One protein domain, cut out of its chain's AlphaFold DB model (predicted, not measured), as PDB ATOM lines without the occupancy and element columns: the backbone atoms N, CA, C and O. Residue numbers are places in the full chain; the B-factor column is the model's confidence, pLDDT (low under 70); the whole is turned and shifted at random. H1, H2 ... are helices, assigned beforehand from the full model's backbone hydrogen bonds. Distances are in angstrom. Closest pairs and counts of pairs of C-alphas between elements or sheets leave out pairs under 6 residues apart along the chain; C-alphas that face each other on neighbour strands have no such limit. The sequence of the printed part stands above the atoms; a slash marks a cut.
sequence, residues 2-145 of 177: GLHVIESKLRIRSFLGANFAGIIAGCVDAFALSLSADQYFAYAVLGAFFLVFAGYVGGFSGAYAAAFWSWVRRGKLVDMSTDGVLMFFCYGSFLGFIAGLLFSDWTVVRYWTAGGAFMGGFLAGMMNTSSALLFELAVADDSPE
ATOM      1  N   GLY A   2     -16.867  -7.427  63.692       64.50
ATOM      2  CA  GLY A   2     -16.262  -7.237  62.357       64.50
ATOM      3  C   GLY A   2     -16.882  -6.140  61.473       64.50
ATOM      4  O   GLY A   2     -16.148  -5.487  60.744       64.50
ATOM      5  N   LEU A   3     -18.198  -5.899  61.564       63.84
ATOM      6  CA  LEU A   3     -18.918  -4.985  60.659       63.84
ATOM      7  C   LEU A   3     -18.473  -3.518  60.826       63.84
ATOM      8  O   LEU A   3     -17.983  -2.918  59.879       63.84
ATOM      9  N   HIS A   4     -18.484  -2.995  62.057       71.94
ATOM     10  CA  HIS A   4     -18.043  -1.622  62.352       71.94
ATOM     11  C   HIS A   4     -16.598  -1.312  61.941       71.94
ATOM     12  O   HIS A   4     -16.268  -0.170  61.617       71.94
ATOM     13  N   VAL A   5     -15.717  -2.318  61.947       76.94
ATOM     14  CA  VAL A   5     -14.324  -2.142  61.512       76.94
ATOM     15  C   VAL A   5     -14.248  -1.969  59.994       76.94
ATOM     16  O   VAL A   5     -13.454  -1.159  59.520       76.94
ATOM     17  N   ILE A   6     -15.064  -2.703  59.234       76.56
ATOM     18  CA  ILE A   6     -15.125  -2.590  57.770       76.56
ATOM     19  C   ILE A   6     -15.724  -1.236  57.380       76.56
ATOM     20  O   ILE A   6     -15.116  -0.519  56.587       76.56
ATOM     21  N   GLU A   7     -16.824  -0.833  58.020       75.06
ATOM     22  CA  GLU A   7     -17.453   0.478  57.803       75.06
ATOM     23  C   GLU A   7     -16.463   1.623  58.046       75.06
ATOM     24  O   GLU A   7     -16.264   2.485  57.193       75.06
ATOM     25  N   SER A   8     -15.754   1.585  59.177       78.56
ATOM     26  CA  SER A   8     -14.761   2.608  59.521       78.56
ATOM     27  C   SER A   8     -13.619   2.671  58.503       78.56
ATOM     28  O   SER A   8     -13.187   3.759  58.120       78.56
ATOM     29  N   LYS A   9     -13.139   1.519  58.017       83.25
ATOM     30  CA  LYS A   9     -12.094   1.463  56.983       83.25
ATOM     31  C   LYS A   9     -12.578   2.052  55.660       83.25
ATOM     32  O   LYS A   9     -11.836   2.807  55.038       83.25
ATOM     33  N   LEU A  10     -13.801   1.730  55.243       81.44
ATOM     34  CA  LEU A  10     -14.384   2.230  54.000       81.44
ATOM     35  C   LEU A  10     -14.628   3.745  54.064       81.44
ATOM     36  O   LEU A  10     -14.287   4.453  53.114       81.44
ATOM     37  N   ARG A  11     -15.102   4.258  55.210       84.00
ATOM     38  CA  ARG A  11     -15.208   5.703  55.476       84.00
ATOM     39  C   ARG A  11     -13.859   6.396  55.340       84.00
ATOM     40  O   ARG A  11     -13.726   7.347  54.577       84.00
ATOM     41  N   ILE A  12     -12.842   5.896  56.042       87.00
ATOM     42  CA  ILE A  12     -11.501   6.488  56.023       87.00
ATOM     43  C   ILE A  12     -10.932   6.483  54.601       87.00
ATOM     44  O   ILE A  12     -10.429   7.507  54.148       87.00
ATOM     45  N   ARG A  13     -11.055   5.368  53.870       88.19
ATOM     46  CA  ARG A  13     -10.589   5.263  52.478       88.19
ATOM     47  C   ARG A  13     -11.307   6.241  51.553       88.19
ATOM     48  O   ARG A  13     -10.642   6.914  50.776       88.19
ATOM     49  N   SER A  14     -12.629   6.349  51.662       88.06
ATOM     50  CA  SER A  14     -13.426   7.262  50.830       88.06
ATOM     51  C   SER A  14     -13.092   8.723  51.134       88.06
ATOM     52  O   SER A  14     -12.889   9.522  50.225       88.06
ATOM     53  N   PHE A  15     -12.950   9.070  52.415       88.44
ATOM     54  CA  PHE A  15     -12.543  10.410  52.826       88.44
ATOM     55  C   PHE A  15     -11.130  10.753  52.347       88.44
ATOM     56  O   PHE A  15     -10.915  11.834  51.802       88.44
ATOM     57  N   LEU A  16     -10.171   9.836  52.511       91.50
ATOM     58  CA  LEU A  16      -8.803  10.018  52.024       91.50
ATOM     59  C   LEU A  16      -8.761  10.144  50.501       91.50
ATOM     60  O   LEU A  16      -8.062  11.015  49.998       91.50
ATOM     61  N   GLY A  17      -9.538   9.334  49.776       90.44
ATOM     62  CA  GLY A  17      -9.648   9.408  48.319       90.44
ATOM     63  C   GLY A  17     -10.175  10.761  47.842       90.44
ATOM     64  O   GLY A  17      -9.572  11.384  46.971       90.44
ATOM     65  N   ALA A  18     -11.239  11.266  48.472       91.31
ATOM     66  CA  ALA A  18     -11.789  12.584  48.166       91.31
ATOM     67  C   ALA A  18     -10.793  13.716  48.482       91.31
ATOM     68  O   ALA A  18     -10.577  14.608  47.662       91.31
ATOM     69  N   ASN A  19     -10.125  13.665  49.641       93.25
ATOM     70  CA  ASN A  19      -9.094  14.649  49.993       93.25
ATOM     71  C   ASN A  19      -7.923  14.617  49.013       93.25
ATOM     72  O   ASN A  19      -7.432  15.670  48.616       93.25
ATOM     73  N   PHE A  20      -7.499  13.428  48.590       94.69
ATOM     74  CA  PHE A  20      -6.435  13.274  47.608       94.69
ATOM     75  C   PHE A  20      -6.815  13.905  46.262       94.69
ATOM     76  O   PHE A  20      -6.002  14.623  45.684       94.69
ATOM     77  N   ALA A  21      -8.064  13.738  45.810       93.31
ATOM     78  CA  ALA A  21      -8.572  14.431  44.625       93.31
ATOM     79  C   ALA A  21      -8.524  15.963  44.788       93.31
ATOM     80  O   ALA A  21      -8.067  16.660  43.886       93.31
ATOM     81  N   GLY A  22      -8.918  16.489  45.953       94.62
ATOM     82  CA  GLY A  22      -8.832  17.924  46.257       94.62
ATOM     83  C   GLY A  22      -7.397  18.462  46.275       94.62
ATOM     84  O   GLY A  22      -7.135  19.533  45.729       94.62
ATOM     85  N   ILE A  23      -6.458  17.702  46.845       96.56
ATOM     86  CA  ILE A  23      -5.025  18.029  46.855       96.56
ATOM     87  C   ILE A  23      -4.483  18.084  45.426       96.56
ATOM     88  O   ILE A  23      -3.851  19.071  45.055       96.56
ATOM     89  N   ILE A  24      -4.756  17.057  44.614       96.56
ATOM     90  CA  ILE A  24      -4.305  17.018  43.219       96.56
ATOM     91  C   ILE A  24      -4.897  18.189  42.441       96.56
ATOM     92  O   ILE A  24      -4.156  18.870  41.741       96.56
ATOM     93  N   ALA A  25      -6.193  18.465  42.588       95.19
ATOM     94  CA  ALA A  25      -6.836  19.596  41.926       95.19
ATOM     95  C   ALA A  25      -6.172  20.934  42.296       95.19
ATOM     96  O   ALA A  25      -5.917  21.758  41.423       95.19
ATOM     97  N   GLY A  26      -5.822  21.124  43.573       93.94
ATOM     98  CA  GLY A  26      -5.059  22.286  44.030       93.94
ATOM     99  C   GLY A  26      -3.667  22.379  43.396       93.94
ATOM    100  O   GLY A  26      -3.266  23.452  42.950       93.94
ATOM    101  N   CYS A  27      -2.948  21.259  43.302       95.94
ATOM    102  CA  CYS A  27      -1.650  21.203  42.627       95.94
ATOM    103  C   CYS A  27      -1.755  21.491  41.123       95.94
ATOM    104  O   CYS A  27      -0.887  22.171  40.584       95.94
ATOM    105  N   VAL A  28      -2.801  20.998  40.451       94.94
ATOM    106  CA  VAL A  28      -3.056  21.259  39.025       94.94
ATOM    107  C   VAL A  28      -3.321  22.747  38.790       94.94
ATOM    108  O   VAL A  28      -2.690  23.330  37.911       94.94
ATOM    109  N   ASP A  29      -4.150  23.383  39.623       92.88
ATOM    110  CA  ASP A  29      -4.379  24.832  39.567       92.88
ATOM    111  C   ASP A  29      -3.073  25.621  39.779       92.88
ATOM    112  O   ASP A  29      -2.792  26.575  39.052       92.88
ATOM    113  N   ALA A  30      -2.251  25.230  40.763       93.88
ATOM    114  CA  ALA A  30      -0.970  25.888  41.038       93.88
ATOM    115  C   ALA A  30       0.027  25.737  39.881       93.88
ATOM    116  O   ALA A  30       0.737  26.688  39.545       93.88
ATOM    117  N   PHE A  31       0.044  24.559  39.253       95.06
ATOM    118  CA  PHE A  31       0.843  24.284  38.066       95.06
ATOM    119  C   PHE A  31       0.403  25.139  36.881       95.06
ATOM    120  O   PHE A  31       1.236  25.795  36.257       95.06
ATOM    121  N   ALA A  32      -0.902  25.208  36.615       93.81
ATOM    122  CA  ALA A  32      -1.454  26.019  35.536       93.81
ATOM    123  C   ALA A  32      -1.147  27.518  35.707       93.81
ATOM    124  O   ALA A  32      -0.909  28.222  34.729       93.81
ATOM    125  N   LEU A  33      -1.090  28.001  36.951       93.88
ATOM    126  CA  LEU A  33      -0.752  29.387  37.284       93.88
ATOM    127  C   LEU A  33       0.762  29.666  37.353       93.88
ATOM    128  O   LEU A  33       1.150  30.799  37.627       93.88
ATOM    129  N   SER A  34       1.618  28.668  37.090       92.94
ATOM    130  CA  SER A  34       3.086  28.797  37.135       92.94
ATOM    131  C   SER A  34       3.614  29.351  38.469       92.94
ATOM    132  O   SER A  34       4.521  30.184  38.502       92.94
ATOM    133  N   LEU A  35       3.025  28.907  39.581       92.00
ATOM    134  CA  LEU A  35       3.358  29.388  40.923       92.00
ATOM    135  C   LEU A  35       4.692  28.830  41.447       92.00
ATOM    136  O   LEU A  35       5.223  27.841  40.941       92.00
ATOM    137  N   SER A  36       5.238  29.463  42.490       90.94
ATOM    138  CA  SER A  36       6.467  29.002  43.150       90.94
ATOM    139  C   SER A  36       6.224  27.759  44.018       90.94
ATOM    140  O   SER A  36       5.099  27.496  44.441       90.94
ATOM    141  N   ALA A  37       7.282  26.998  44.329       87.56
ATOM    142  CA  ALA A  37       7.190  25.747  45.098       87.56
ATOM    143  C   ALA A  37       6.466  25.906  46.453       87.56
ATOM    144  O   ALA A  37       5.651  25.059  46.817       87.56
ATOM    145  N   ASP A  38       6.682  27.021  47.154       86.88
ATOM    146  CA  ASP A  38       6.024  27.305  48.437       86.88
ATOM    147  C   ASP A  38       4.502  27.484  48.287       86.88
ATOM    148  O   ASP A  38       3.719  27.142  49.177       86.88
ATOM    149  N   GLN A  39       4.058  27.979  47.131       91.44
ATOM    150  CA  GLN A  39       2.646  28.213  46.835       91.44
ATOM    151  C   GLN A  39       1.903  26.925  46.447       91.44
ATOM    152  O   GLN A  39       0.692  26.852  46.660       91.44
ATOM    153  N   TYR A  40       2.601  25.886  45.965       91.50
ATOM    154  CA  TYR A  40       1.983  24.578  45.692       91.50
ATOM    155  C   TYR A  40       1.383  23.968  46.951       91.50
ATOM    156  O   TYR A  40       0.256  23.475  46.920       91.50
ATOM    157  N   PHE A  41       2.112  24.028  48.068       93.12
ATOM    158  CA  PHE A  41       1.618  23.494  49.332       93.12
ATOM    159  C   PHE A  41       0.350  24.230  49.785       93.12
ATOM    160  O   PHE A  41      -0.645  23.595  50.135       93.12
ATOM    161  N   ALA A  42       0.346  25.564  49.706       93.88
ATOM    162  CA  ALA A  42      -0.825  26.366  50.048       93.88
ATOM    163  C   ALA A  42      -2.038  26.025  49.165       93.88
ATOM    164  O   ALA A  42      -3.147  25.874  49.675       93.88
ATOM    165  N   TYR A  43      -1.837  25.848  47.858       94.94
ATOM    166  CA  TYR A  43      -2.909  25.503  46.921       94.94
ATOM    167  C   TYR A  43      -3.423  24.069  47.088       94.94
ATOM    168  O   TYR A  43      -4.628  23.849  46.985       94.94
ATOM    169  N   ALA A  44      -2.552  23.111  47.406       94.75
ATOM    170  CA  ALA A  44      -2.937  21.747  47.759       94.75
ATOM    171  C   ALA A  44      -3.859  21.721  48.990       94.75
ATOM    172  O   ALA A  44      -4.933  21.115  48.964       94.75
ATOM    173  N   VAL A  45      -3.465  22.433  50.053       95.44
ATOM    174  CA  VAL A  45      -4.264  22.572  51.282       95.44
ATOM    175  C   VAL A  45      -5.589  23.274  50.987       95.44
ATOM    176  O   VAL A  45      -6.642  22.827  51.440       95.44
ATOM    177  N   LEU A  46      -5.556  24.342  50.187       94.62
ATOM    178  CA  LEU A  46      -6.747  25.090  49.798       94.62
ATOM    179  C   LEU A  46      -7.715  24.235  48.965       94.62
ATOM    180  O   LEU A  46      -8.922  24.310  49.172       94.62
ATOM    181  N   GLY A  47      -7.201  23.395  48.061       93.69
ATOM    182  CA  GLY A  47      -7.993  22.455  47.269       93.69
ATOM    183  C   GLY A  47      -8.709  21.420  48.138       93.69
ATOM    184  O   GLY A  47      -9.919  21.232  48.002       93.69
ATOM    185  N   ALA A  48      -7.999  20.816  49.097       95.38
ATOM    186  CA  ALA A  48      -8.603  19.918  50.082       95.38
ATOM    187  C   ALA A  48      -9.672  20.630  50.929       95.38
ATOM    188  O   ALA A  48     -10.774  20.111  51.112       95.38
ATOM    189  N   PHE A  49      -9.374  21.846  51.399       95.56
ATOM    190  CA  PHE A  49     -10.303  22.643  52.197       95.56
ATOM    191  C   PHE A  49     -11.581  22.991  51.424       95.56
ATOM    192  O   PHE A  49     -12.675  22.759  51.934       95.56
ATOM    193  N   PHE A  50     -11.466  23.489  50.186       93.38
ATOM    194  CA  PHE A  50     -12.625  23.792  49.342       93.38
ATOM    195  C   PHE A  50     -13.485  22.562  49.091       93.38
ATOM    196  O   PHE A  50     -14.707  22.657  49.164       93.38
ATOM    197  N   LEU A  51     -12.864  21.412  48.829       95.69
ATOM    198  CA  LEU A  51     -13.571  20.155  48.631       95.69
ATOM    199  C   LEU A  51     -14.366  19.750  49.879       95.69
ATOM    200  O   LEU A  51     -15.569  19.514  49.777       95.69
ATOM    201  N   VAL A  52     -13.732  19.719  51.058       93.75
ATOM    202  CA  VAL A  52     -14.403  19.349  52.318       93.75
ATOM    203  C   VAL A  52     -15.515  20.341  52.653       93.75
ATOM    204  O   VAL A  52     -16.628  19.931  52.984       93.75
ATOM    205  N   PHE A  53     -15.242  21.641  52.521       94.94
ATOM    206  CA  PHE A  53     -16.222  22.690  52.776       94.94
ATOM    207  C   PHE A  53     -17.425  22.574  51.835       94.94
ATOM    208  O   PHE A  53     -18.564  22.531  52.296       94.94
ATOM    209  N   ALA A  54     -17.194  22.447  50.527       95.25
ATOM    210  CA  ALA A  54     -18.257  22.319  49.536       95.25
ATOM    211  C   ALA A  54     -19.094  21.051  49.748       95.25
ATOM    212  O   ALA A  54     -20.321  21.113  49.681       95.25
ATOM    213  N   GLY A  55     -18.463  19.922  50.078       92.44
ATOM    214  CA  GLY A  55     -19.176  18.696  50.433       92.44
ATOM    215  C   GLY A  55     -20.048  18.837  51.673       92.44
ATOM    216  O   GLY A  55     -21.191  18.385  51.665       92.44
ATOM    217  N   TYR A  56     -19.541  19.497  52.719       90.44
ATOM    218  CA  TYR A  56     -20.307  19.758  53.938       90.44
ATOM    219  C   TYR A  56     -21.520  20.652  53.659       90.44
ATOM    220  O   TYR A  56     -22.640  20.315  54.040       90.44
ATOM    221  N   VAL A  57     -21.315  21.755  52.930       94.38
ATOM    222  CA  VAL A  57     -22.397  22.667  52.530       94.38
ATOM    223  C   VAL A  57     -23.411  21.946  51.637       94.38
ATOM    224  O   VAL A  57     -24.616  22.108  51.832       94.38
ATOM    225  N   GLY A  58     -22.952  21.110  50.702       92.06
ATOM    226  CA  GLY A  58     -23.805  20.284  49.850       92.06
ATOM    227  C   GLY A  58     -24.652  19.312  50.662       92.06
ATOM    228  O   GLY A  58     -25.876  19.332  50.554       92.06
ATOM    229  N   GLY A  59     -24.024  18.528  51.540       89.06
ATOM    230  CA  GLY A  59     -24.705  17.590  52.436       89.06
ATOM    231  C   GLY A  59     -25.751  18.262  53.320       89.06
ATOM    232  O   GLY A  59     -26.892  17.805  53.378       89.06
ATOM    233  N   PHE A  60     -25.396  19.389  53.944       88.88
ATOM    234  CA  PHE A  60     -26.324  20.177  54.753       88.88
ATOM    235  C   PHE A  60     -27.508  20.698  53.927       88.88
ATOM    236  O   PHE A  60     -28.662  20.572  54.338       88.88
ATOM    237  N   SER A  61     -27.239  21.228  52.732       91.19
ATOM    238  CA  SER A  61     -28.277  21.738  51.829       91.19
ATOM    239  C   SER A  61     -29.218  20.626  51.358       91.19
ATOM    240  O   SER A  61     -30.432  20.819  51.324       91.19
ATOM    241  N   GLY A  62     -28.681  19.443  51.047       89.38
ATOM    242  CA  GLY A  62     -29.459  18.271  50.644       89.38
ATOM    243  C   GLY A  62     -30.345  17.745  51.769       89.38
ATOM    244  O   GLY A  62     -31.528  17.481  51.557       89.38
ATOM    245  N   ALA A  63     -29.802  17.673  52.986       84.94
ATOM    246  CA  ALA A  63     -30.548  17.315  54.189       84.94
ATOM    247  C   ALA A  63     -31.701  18.295  54.465       84.94
ATOM    248  O   ALA A  63     -32.825  17.874  54.747       84.94
ATOM    249  N   TYR A  64     -31.448  19.600  54.337       84.62
ATOM    250  CA  TYR A  64     -32.478  20.624  54.507       84.62
ATOM    251  C   TYR A  64     -33.558  20.531  53.422       84.62
ATOM    252  O   TYR A  64     -34.748  20.583  53.730       84.62
ATOM    253  N   ALA A  65     -33.164  20.311  52.164       87.31
ATOM    254  CA  ALA A  65     -34.095  20.099  51.059       87.31
ATOM    255  C   ALA A  65     -34.969  18.853  51.278       87.31
ATOM    256  O   ALA A  65     -36.180  18.903  51.059       87.31
ATOM    257  N   ALA A  66     -34.390  17.756  51.775       84.56
ATOM    258  CA  ALA A  66     -35.128  16.545  52.126       84.56
ATOM    259  C   ALA A  66     -36.127  16.779  53.270       84.56
ATOM    260  O   ALA A  66     -37.266  16.316  53.197       84.56
ATOM    261  N   ALA A  67     -35.726  17.521  54.308       80.06
ATOM    262  CA  ALA A  67     -36.591  17.875  55.431       80.06
ATOM    263  C   ALA A  67     -37.742  18.800  55.006       80.06
ATOM    264  O   ALA A  67     -38.891  18.592  55.391       80.06
ATOM    265  N   PHE A  68     -37.455  19.787  54.159       82.75
ATOM    266  CA  PHE A  68     -38.480  20.649  53.581       82.75
ATOM    267  C   PHE A  68     -39.461  19.842  52.721       82.75
ATOM    268  O   PHE A  68     -40.677  19.986  52.840       82.75
ATOM    269  N   TRP A  69     -38.947  18.928  51.897       82.25
ATOM    270  CA  TRP A  69     -39.764  18.071  51.046       82.25
ATOM    271  C   TRP A  69     -40.666  17.119  51.839       82.25
ATOM    272  O   TRP A  69     -41.842  16.953  51.500       82.25
ATOM    273  N   SER A  70     -40.147  16.505  52.905       81.06
ATOM    274  CA  SER A  70     -40.935  15.628  53.775       81.06
ATOM    275  C   SER A  70     -42.015  16.405  54.526       81.06
ATOM    276  O   SER A  70     -43.149  15.927  54.605       81.06
ATOM    277  N   TRP A  71     -41.710  17.626  54.975       78.19
ATOM    278  CA  TRP A  71     -42.680  18.534  55.582       78.19
ATOM    279  C   TRP A  71     -43.829  18.866  54.621       78.19
ATOM    280  O   TRP A  71     -44.994  18.662  54.970       78.19
ATOM    281  N   VAL A  72     -43.521  19.264  53.379       87.62
ATOM    282  CA  VAL A  72     -44.532  19.552  52.341       87.62
ATOM    283  C   VAL A  72     -45.406  18.326  52.051       87.62
ATOM    284  O   VAL A  72     -46.620  18.449  51.885       87.62
ATOM    285  N   ARG A  73     -44.816  17.126  52.019       86.44
ATOM    286  CA  ARG A  73     -45.535  15.877  51.720       86.44
ATOM    287  C   ARG A  73     -46.172  15.196  52.934       86.44
ATOM    288  O   ARG A  73     -46.745  14.122  52.769       86.44
ATOM    289  N   ARG A  74     -46.085  15.782  54.137       77.44
ATOM    290  CA  ARG A  74     -46.497  15.151  55.413       77.44
ATOM    291  C   ARG A  74     -45.893  13.749  55.614       77.44
ATOM    292  O   ARG A  74     -46.516  12.868  56.206       77.44
ATOM    293  N   GLY A  75     -44.695  13.526  55.078       68.38
ATOM    294  CA  GLY A  75     -43.967  12.266  55.188       68.38
ATOM    295  C   GLY A  75     -43.210  12.158  56.510       68.38
ATOM    296  O   GLY A  75     -42.933  13.160  57.167       68.38
ATOM    297  N   LYS A  76     -42.840  10.935  56.901       62.97
ATOM    298  CA  LYS A  76     -41.920  10.723  58.027       62.97
ATOM    299  C   LYS A  76     -40.492  11.074  57.608       62.97
ATOM    300  O   LYS A  76     -40.077  10.759  56.494       62.97
ATOM    301  N   LEU A  77     -39.752  11.701  58.517       58.78
ATOM    302  CA  LEU A  77     -38.308  11.877  58.391       58.78
ATOM    303  C   LEU A  77     -37.634  10.505  58.525       58.78
ATOM    304  O   LEU A  77     -37.999   9.718  59.395       58.78
ATOM    305  N   VAL A  78     -36.694  10.217  57.631       60.12
ATOM    306  CA  VAL A  78     -35.894   8.984  57.636       60.12
ATOM    307  C   VAL A  78     -34.532   9.301  58.246       60.12
ATOM    308  O   VAL A  78     -34.009  10.391  58.005       60.12
ATOM    309  N   ASP A  79     -33.967   8.371  59.017       61.19
ATOM    310  CA  ASP A  79     -32.648   8.518  59.644       61.19
ATOM    311  C   ASP A  79     -31.526   8.667  58.619       61.19
ATOM    312  O   ASP A  79     -31.546   8.040  57.558       61.19
ATOM    313  N   MET A  80     -30.544   9.520  58.935       59.62
ATOM    314  CA  MET A  80     -29.422   9.803  58.043       59.62
ATOM    315  C   MET A  80     -28.284   8.798  58.153       59.62
ATOM    316  O   MET A  80     -27.591   8.749  59.168       59.62
ATOM    317  N   SER A  81     -28.031   8.050  57.073       68.81
ATOM    318  CA  SER A  81     -26.824   7.226  56.970       68.81
ATOM    319  C   SER A  81     -25.625   8.082  56.568       68.81
ATOM    320  O   SER A  81     -25.504   8.539  55.430       68.81
ATOM    321  N   THR A  82     -24.703   8.288  57.510       70.94
ATOM    322  CA  THR A  82     -23.463   9.057  57.298       70.94
ATOM    323  C   THR A  82     -22.540   8.409  56.255       70.94
ATOM    324  O   THR A  82     -21.770   9.098  55.589       70.94
ATOM    325  N   ASP A  83     -22.637   7.090  56.084       73.38
ATOM    326  CA  ASP A  83     -21.819   6.305  55.158       73.38
ATOM    327  C   ASP A  83     -22.101   6.609  53.691       73.38
ATOM    328  O   ASP A  83     -21.187   6.865  52.901       73.38
ATOM    329  N   GLY A  84     -23.388   6.632  53.339       71.31
ATOM    330  CA  GLY A  84     -23.831   6.948  51.989       71.31
ATOM    331  C   GLY A  84     -23.411   8.358  51.575       71.31
ATOM    332  O   GLY A  84     -22.953   8.565  50.452       71.31
ATOM    333  N   VAL A  85     -23.478   9.314  52.507       79.75
ATOM    334  CA  VAL A  85     -23.026  10.696  52.286       79.75
ATOM    335  C   VAL A  85     -21.556  10.752  51.899       79.75
ATOM    336  O   VAL A  85     -21.208  11.414  50.923       79.75
ATOM    337  N   LEU A  86     -20.705  10.015  52.608       84.00
ATOM    338  CA  LEU A  86     -19.269  10.008  52.350       84.00
ATOM    339  C   LEU A  86     -18.920   9.392  50.986       84.00
ATOM    340  O   LEU A  86     -18.035   9.896  50.294       84.00
ATOM    341  N   MET A  87     -19.623   8.326  50.588       84.31
ATOM    342  CA  MET A  87     -19.424   7.691  49.283       84.31
ATOM    343  C   MET A  87     -19.824   8.611  48.133       84.31
ATOM    344  O   MET A  87     -19.024   8.842  47.229       84.31
ATOM    345  N   PHE A  88     -21.032   9.174  48.168       86.81
ATOM    346  CA  PHE A  88     -21.502  10.088  47.124       86.81
ATOM    347  C   PHE A  88     -20.677  11.371  47.057       86.81
ATOM    348  O   PHE A  88     -20.414  11.868  45.967       86.81
ATOM    349  N   PHE A  89     -20.220  11.880  48.201       88.75
ATOM    350  CA  PHE A  89     -19.251  12.967  48.263       88.75
ATOM    351  C   PHE A  89     -17.946  12.603  47.540       88.75
ATOM    352  O   PHE A  89     -17.495  13.359  46.680       88.75
ATOM    353  N   CYS A  90     -17.372  11.430  47.829       91.00
ATOM    354  CA  CYS A  90     -16.153  10.960  47.174       91.00
ATOM    355  C   CYS A  90     -16.349  10.808  45.659       91.00
ATOM    356  O   CYS A  90     -15.586  11.382  44.882       91.00
ATOM    357  N   TYR A  91     -17.401  10.111  45.225       91.50
ATOM    358  CA  TYR A  91     -17.715   9.946  43.804       91.50
ATOM    359  C   TYR A  91     -17.978  11.282  43.104       91.50
ATOM    360  O   TYR A  91     -17.424  11.530  42.035       91.50
ATOM    361  N   GLY A  92     -18.774  12.159  43.716       93.31
ATOM    362  CA  GLY A  92     -19.055  13.491  43.191       93.31
ATOM    363  C   GLY A  92     -17.781  14.312  43.031       93.31
ATOM    364  O   GLY A  92     -17.565  14.902  41.976       93.31
ATOM    365  N   SER A  93     -16.895  14.295  44.031       93.62
ATOM    366  CA  SER A  93     -15.615  15.002  43.959       93.62
ATOM    367  C   SER A  93     -14.710  14.487  42.839       93.62
ATOM    368  O   SER A  93     -14.142  15.283  42.096       93.62
ATOM    369  N   PHE A  94     -14.634  13.166  42.660       94.56
ATOM    370  CA  PHE A  94     -13.843  12.555  41.600       94.56
ATOM    371  C   PHE A  94     -14.396  12.894  40.211       94.56
ATOM    372  O   PHE A  94     -13.643  13.300  39.330       94.56
ATOM    373  N   LEU A  95     -15.715  12.804  40.018       95.25
ATOM    374  CA  LEU A  95     -16.355  13.199  38.761       95.25
ATOM    375  C   LEU A  95     -16.167  14.691  38.470       95.25
ATOM    376  O   LEU A  95     -15.885  15.051  37.331       95.25
ATOM    377  N   GLY A  96     -16.267  15.546  39.490       95.12
ATOM    378  CA  GLY A  96     -15.980  16.976  39.375       95.12
ATOM    379  C   GLY A  96     -14.534  17.248  38.968       95.12
ATOM    380  O   GLY A  96     -14.290  18.077  38.097       95.12
ATOM    381  N   PHE A  97     -13.580  16.507  39.532       94.81
ATOM    382  CA  PHE A  97     -12.171  16.589  39.152       94.81
ATOM    383  C   PHE A  97     -11.945  16.196  37.687       94.81
ATOM    384  O   PHE A  97     -11.358  16.969  36.931       94.81
ATOM    385  N   ILE A  98     -12.470  15.043  37.257       95.88
ATOM    386  CA  ILE A  98     -12.373  14.592  35.860       95.88
ATOM    387  C   ILE A  98     -13.042  15.594  34.909       95.88
ATOM    388  O   ILE A  98     -12.468  15.937  33.879       95.88
ATOM    389  N   ALA A  99     -14.221  16.114  35.261       94.06
ATOM    390  CA  ALA A  99     -14.903  17.129  34.466       94.06
ATOM    391  C   ALA A  99     -14.083  18.425  34.362       94.06
ATOM    392  O   ALA A  99     -13.970  18.985  33.275       94.06
ATOM    393  N   GLY A 100     -13.463  18.862  35.462       93.88
ATOM    394  CA  GLY A 100     -12.574  20.022  35.472       93.88
ATOM    395  C   GLY A 100     -11.381  19.846  34.532       93.88
ATOM    396  O   GLY A 100     -11.081  20.746  33.753       93.88
ATOM    397  N   LEU A 101     -10.742  18.673  34.544       94.12
ATOM    398  CA  LEU A 101      -9.609  18.383  33.659       94.12
ATOM    399  C   LEU A 101      -9.987  18.340  32.171       94.12
ATOM    400  O   LEU A 101      -9.166  18.701  31.329       94.12
ATOM    401  N   LEU A 102     -11.192  17.861  31.844       96.25
ATOM    402  CA  LEU A 102     -11.625  17.647  30.458       96.25
ATOM    403  C   LEU A 102     -12.303  18.867  29.828       96.25
ATOM    404  O   LEU A 102     -12.184  19.066  28.621       96.25
ATOM    405  N   PHE A 103     -13.045  19.648  30.616       94.06
ATOM    406  CA  PHE A 103     -13.970  20.658  30.092       94.06
ATOM    407  C   PHE A 103     -13.676  22.085  30.558       94.06
ATOM    408  O   PHE A 103     -14.406  22.998  30.172       94.06
ATOM    409  N   SER A 104     -12.652  22.302  31.386       91.38
ATOM    410  CA  SER A 104     -12.341  23.628  31.922       91.38
ATOM    411  C   SER A 104     -10.863  23.977  31.834       91.38
ATOM    412  O   SER A 104     -10.010  23.099  31.699       91.38
ATOM    413  N   ASP A 105     -10.568  25.271  31.943       91.44
ATOM    414  CA  ASP A 105      -9.197  25.734  32.108       91.44
ATOM    415  C   ASP A 105      -8.585  25.131  33.373       91.44
ATOM    416  O   ASP A 105      -9.199  25.090  34.443       91.44
ATOM    417  N   TRP A 106      -7.330  24.699  33.267       91.69
ATOM    418  CA  TRP A 106      -6.640  24.018  34.363       91.69
ATOM    419  C   TRP A 106      -6.451  24.889  35.610       91.69
ATOM    420  O   TRP A 106      -6.088  24.371  36.655       91.69
ATOM    421  N   THR A 107      -6.708  26.196  35.517       91.50
ATOM    422  CA  THR A 107      -6.658  27.155  36.626       91.50
ATOM    423  C   THR A 107      -7.898  27.132  37.525       91.50
ATOM    424  O   THR A 107      -7.926  27.854  38.522       91.50
ATOM    425  N   VAL A 108      -8.955  26.403  37.145       91.81
ATOM    426  CA  VAL A 108     -10.226  26.341  37.891       91.81
ATOM    427  C   VAL A 108     -10.658  24.917  38.253       91.81
ATOM    428  O   VAL A 108     -11.786  24.708  38.711       91.81
ATOM    429  N   VAL A 109      -9.776  23.927  38.109       92.75
ATOM    430  CA  VAL A 109     -10.071  22.502  38.337       92.75
ATOM    431  C   VAL A 109     -10.485  22.257  39.786       92.75
ATOM    432  O   VAL A 109     -11.396  21.458  40.043       92.75
ATOM    433  N   ARG A 110      -9.910  22.994  40.749       93.94
ATOM    434  CA  ARG A 110     -10.323  22.903  42.164       93.94
ATOM    435  C   ARG A 110     -11.797  23.244  42.370       93.94
ATOM    436  O   ARG A 110     -12.455  22.617  43.198       93.94
ATOM    437  N   TYR A 111     -12.331  24.209  41.619       95.50
ATOM    438  CA  TYR A 111     -13.721  24.644  41.756       95.50
ATOM    439  C   TYR A 111     -14.684  23.618  41.168       95.50
ATOM    440  O   TYR A 111     -15.723  23.358  41.765       95.50
ATOM    441  N   TRP A 112     -14.317  22.976  40.058       96.75
ATOM    442  CA  TRP A 112     -15.082  21.858  39.498       96.75
ATOM    443  C   TRP A 112     -15.095  20.648  40.428       96.75
ATOM    444  O   TRP A 112     -16.143  20.050  40.666       96.75
ATOM    445  N   THR A 113     -13.946  20.345  41.028       95.62
ATOM    446  CA  THR A 113     -13.794  19.285  42.033       95.62
ATOM    447  C   THR A 113     -14.671  19.561  43.258       95.62
ATOM    448  O   THR A 113     -15.431  18.694  43.694       95.62
ATOM    449  N   ALA A 114     -14.645  20.796  43.767       95.00
ATOM    450  CA  ALA A 114     -15.501  21.242  44.862       95.00
ATOM    451  C   ALA A 114     -16.994  21.245  44.482       95.00
ATOM    452  O   ALA A 114     -17.831  20.826  45.278       95.00
ATOM    453  N   GLY A 115     -17.344  21.650  43.258       95.62
ATOM    454  CA  GLY A 115     -18.715  21.617  42.747       95.62
ATOM    455  C   GLY A 115     -19.262  20.194  42.636       95.62
ATOM    456  O   GLY A 115     -20.394  19.926  43.041       95.62
ATOM    457  N   GLY A 116     -18.436  19.253  42.176       95.69
ATOM    458  CA  GLY A 116     -18.763  17.831  42.184       95.69
ATOM    459  C   GLY A 116     -18.962  17.293  43.602       95.69
ATOM    460  O   GLY A 116     -19.935  16.587  43.865       95.69
ATOM    461  N   ALA A 117     -18.094  17.681  44.539       95.38
ATOM    462  CA  ALA A 117     -18.215  17.319  45.948       95.38
ATOM    463  C   ALA A 117     -19.508  17.863  46.584       95.38
ATOM    464  O   ALA A 117     -20.201  17.133  47.297       95.38
ATOM    465  N   PHE A 118     -19.871  19.113  46.276       96.12
ATOM    466  CA  PHE A 118     -21.138  19.725  46.678       96.12
ATOM    467  C   PHE A 118     -22.333  18.947  46.126       96.12
ATOM    468  O   PHE A 118     -23.215  18.569  46.892       96.12
ATOM    469  N   MET A 119     -22.354  18.668  44.818       95.88
ATOM    470  CA  MET A 119     -23.451  17.944  44.171       95.88
ATOM    471  C   MET A 119     -23.597  16.527  44.735       95.88
ATOM    472  O   MET A 119     -24.706  16.086  45.030       95.88
ATOM    473  N   GLY A 120     -22.474  15.835  44.944       92.81
ATOM    474  CA  GLY A 120     -22.437  14.524  45.585       92.81
ATOM    475  C   GLY A 120     -23.009  14.567  46.999       92.81
ATOM    476  O   GLY A 120     -23.920  13.805  47.313       92.81
ATOM    477  N   GLY A 121     -22.544  15.505  47.831       91.50
ATOM    478  CA  GLY A 121     -23.072  15.708  49.181       91.50
ATOM    479  C   GLY A 121     -24.568  16.036  49.182       91.50
ATOM    480  O   GLY A 121     -25.329  15.439  49.941       91.50
ATOM    481  N   PHE A 122     -25.006  16.924  48.290       92.56
ATOM    482  CA  PHE A 122     -26.402  17.331  48.146       92.56
ATOM    483  C   PHE A 122     -27.315  16.158  47.793       92.56
ATOM    484  O   PHE A 122     -28.300  15.907  48.492       92.56
ATOM    485  N   LEU A 123     -26.963  15.392  46.758       90.50
ATOM    486  CA  LEU A 123     -27.717  14.205  46.362       90.50
ATOM    487  C   LEU A 123     -27.752  13.169  47.482       90.50
ATOM    488  O   LEU A 123     -28.800  12.583  47.738       90.50
ATOM    489  N   ALA A 124     -26.647  12.979  48.199       87.62
ATOM    490  CA  ALA A 124     -26.611  12.032  49.302       87.62
ATOM    491  C   ALA A 124     -27.496  12.451  50.479       87.62
ATOM    492  O   ALA A 124     -28.195  11.610  51.043       87.62
ATOM    493  N   GLY A 125     -27.503  13.747  50.814       84.06
ATOM    494  CA  GLY A 125     -28.398  14.316  51.820       84.06
ATOM    495  C   GLY A 125     -29.872  14.199  51.423       84.06
ATOM    496  O   GLY A 125     -30.727  13.999  52.284       84.06
ATOM    497  N   MET A 126     -30.175  14.252  50.119       83.31
ATOM    498  CA  MET A 126     -31.524  14.025  49.594       83.31
ATOM    499  C   MET A 126     -31.940  12.547  49.580       83.31
ATOM    500  O   MET A 126     -33.063  12.214  49.955       83.31
ATOM    501  N   MET A 127     -31.061  11.647  49.132       77.81
ATOM    502  CA  MET A 127     -31.363  10.238  48.834       77.81
ATOM    503  C   MET A 127     -31.244   9.316  50.052       77.81
ATOM    504  O   MET A 127     -30.860   8.153  49.933       77.81
ATOM    505  N   ASN A 128     -31.595   9.833  51.222       68.25
ATOM    506  CA  ASN A 128     -31.221   9.318  52.531       68.25
ATOM    507  C   ASN A 128     -31.413   7.796  52.759       68.25
ATOM    508  O   ASN A 128     -30.659   7.164  53.489       68.25
ATOM    509  N   THR A 129     -32.404   7.179  52.105       57.88
ATOM    510  CA  THR A 129     -32.695   5.733  52.189       57.88
ATOM    511  C   THR A 129     -31.961   4.893  51.135       57.88
ATOM    512  O   THR A 129     -31.600   3.747  51.388       57.88
ATOM    513  N   SER A 130     -31.730   5.441  49.941       55.56
ATOM    514  CA  SER A 130     -31.080   4.738  48.825       55.56
ATOM    515  C   SER A 130     -29.562   4.667  48.995       55.56
ATOM    516  O   SER A 130     -28.924   3.729  48.523       55.56
ATOM    517  N   SER A 131     -28.983   5.649  49.688       53.84
ATOM    518  CA  SER A 131     -27.545   5.732  49.941       53.84
ATOM    519  C   SER A 131     -27.056   4.688  50.954       53.84
ATOM    520  O   SER A 131     -25.968   4.144  50.782       53.84
ATOM    521  N   ALA A 132     -27.886   4.325  51.939       55.03
ATOM    522  CA  ALA A 132     -27.623   3.208  52.848       55.03
ATOM    523  C   ALA A 132     -27.556   1.860  52.105       55.03
ATOM    524  O   ALA A 132     -26.669   1.052  52.362       55.03
ATOM    525  N   LEU A 133     -28.441   1.658  51.124       56.22
ATOM    526  CA  LEU A 133     -28.536   0.426  50.334       56.22
ATOM    527  C   LEU A 133     -27.311   0.224  49.424       56.22
ATOM    528  O   LEU A 133     -26.804  -0.887  49.294       56.22
ATOM    529  N   LEU A 134     -26.795   1.307  48.831       57.28
ATOM    530  CA  LEU A 134     -25.558   1.279  48.041       57.28
ATOM    531  C   LEU A 134     -24.325   0.973  48.898       57.28
ATOM    532  O   LEU A 134     -23.427   0.264  48.452       57.28
ATOM    533  N   PHE A 135     -24.293   1.479  50.130       58.25
ATOM    534  CA  PHE A 135     -23.221   1.173  51.066       58.25
ATOM    535  C   PHE A 135     -23.279  -0.281  51.551       58.25
ATOM    536  O   PHE A 135     -22.251  -0.951  51.565       58.25
ATOM    537  N   GLU A 136     -24.469  -0.803  51.869       62.19
ATOM    538  CA  GLU A 136     -24.653  -2.228  52.181       62.19
ATOM    539  C   GLU A 136     -24.178  -3.125  51.030       62.19
ATOM    540  O   GLU A 136     -23.478  -4.107  51.270       62.19
ATOM    541  N   LEU A 137     -24.491  -2.763  49.780       63.91
ATOM    542  CA  LEU A 137     -23.996  -3.456  48.587       63.91
ATOM    543  C   LEU A 137     -22.464  -3.410  48.480       63.91
ATOM    544  O   LEU A 137     -21.850  -4.440  48.214       63.91
ATOM    545  N   ALA A 138     -21.841  -2.255  48.724       61.22
ATOM    546  CA  ALA A 138     -20.385  -2.118  48.673       61.22
ATOM    547  C   ALA A 138     -19.671  -2.906  49.787       61.22
ATOM    548  O   ALA A 138     -18.628  -3.510  49.549       61.22
ATOM    549  N   VAL A 139     -20.237  -2.937  50.998       62.03
ATOM    550  CA  VAL A 139     -19.715  -3.739  52.117       62.03
ATOM    551  C   VAL A 139     -19.894  -5.238  51.857       62.03
ATOM    552  O   VAL A 139     -19.004  -6.022  52.190       62.03
ATOM    553  N   ALA A 140     -21.011  -5.642  51.245       60.19
ATOM    554  CA  ALA A 140     -21.269  -7.036  50.891       60.19
ATOM    555  C   ALA A 140     -20.274  -7.577  49.849       60.19
ATOM    556  O   ALA A 140     -19.910  -8.752  49.917       60.19
ATOM    557  N   ASP A 141     -19.812  -6.730  48.925       65.06
ATOM    558  CA  ASP A 141     -18.830  -7.100  47.898       65.06
ATOM    559  C   ASP A 141     -17.415  -7.279  48.488       65.06
ATOM    560  O   ASP A 141     -16.695  -8.214  48.142       65.06
ATOM    561  N   ASP A 142     -17.049  -6.464  49.485       57.28
ATOM    562  CA  ASP A 142     -15.754  -6.541  50.190       57.28
ATOM    563  C   ASP A 142     -15.692  -7.713  51.209       57.28
ATOM    564  O   ASP A 142     -14.673  -7.950  51.866       57.28
ATOM    565  N   SER A 143     -16.786  -8.474  51.371       56.03
ATOM    566  CA  SER A 143     -16.911  -9.562  52.346       56.03
ATOM    567  C   SER A 143     -17.736 -10.758  51.824       56.03
ATOM    568  O   SER A 143     -18.909 -10.921  52.181       56.03
ATOM    569  N   PRO A 144     -17.132 -11.707  51.078       56.88
ATOM    570  CA  PRO A 144     -17.837 -12.914  50.618       56.88
ATOM    571  C   PRO A 144     -18.381 -13.779  51.777       56.88
ATOM    572  O   PRO A 144     -19.388 -14.477  51.638       56.88
ATOM    573  N   GLU A 145     -17.774 -13.698  52.967       54.88
ATOM    574  CA  GLU A 145     -18.287 -14.348  54.180       54.88
ATOM    575  C   GLU A 145     -19.601 -13.743  54.706       54.88
ATOM    576  O   GLU A 145     -20.388 -14.453  55.343       54.88
TER     577      GLU A 145
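Overview. This is residues 2 to 145 of the 177 residues of an uncharacterized protein of Desulfovibrio bizertensis DSM 18034 (UniProt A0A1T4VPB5). Two long helices, H1 and H2, form a V, meeting near the link between them. A hairpin of two shorter helices, H3 and H4, packs on one side of this V, and near the V's open end short H5 makes a corner with H3, the first residues of H5, 131 to 135, meeting residues 83 to 88 of H3. The printed part has 144 residues with five named helices, H1 to H5 in order, and no named strand; its class is all helix. It is compact, with a radius of gyration of the C-alphas of 16.7 A, and spans 53 by 43 by 23 A.

Arrangement. H2, residues 37 to 72, touches H4, residues 109 to 126, the same way at a shallow tilt of 25 degrees; their closest C-alphas, Gly 62 and Phe 122, are 4.1 A apart. H1, residues 2 to 32, touches H2 with residues 18 to 31 alone, opposite ways at a steep tilt of 55 degrees, closest at C-alphas 22 and 48, 4.3 A apart. H3, residues 82 to 103, is the hub and touches four helices. H3 and H4 are a hairpin, at a shallow tilt of 33 degrees, only just short of steep, with closest C-alphas 93 and 117 4.0 A apart. H1, H3 and H4 form a bundle, helices side by side. H5, residues 130 to 141, touches H3 about perpendicular at 89 degrees, with closest C-alphas 84 and 131 4.4 A apart; H2 and H5 are apart. Every O i to N i+4 pair is within hydrogen-bond range in H1, H3, H4 and H5, and 30 of 32 are in H2.

Along the chain. H2 is 52.6 A long from C-alpha 37 at (7.190, 25.747, 45.098). H1 measures 45.2 A, H3 31.1 A, H4 25.7 A and H5 17.1 A, ending at C-alpha 141, (-18.830, -7.100, 47.898).

Size, cuts and confidence. The farthest C-alphas, Ser 36 and Arg 74, are 56.1 A apart. The printed part has no cut and no long link. The model's pLDDT is under 70 at residues 2 to 3, 75 to 81 and 128 to 145.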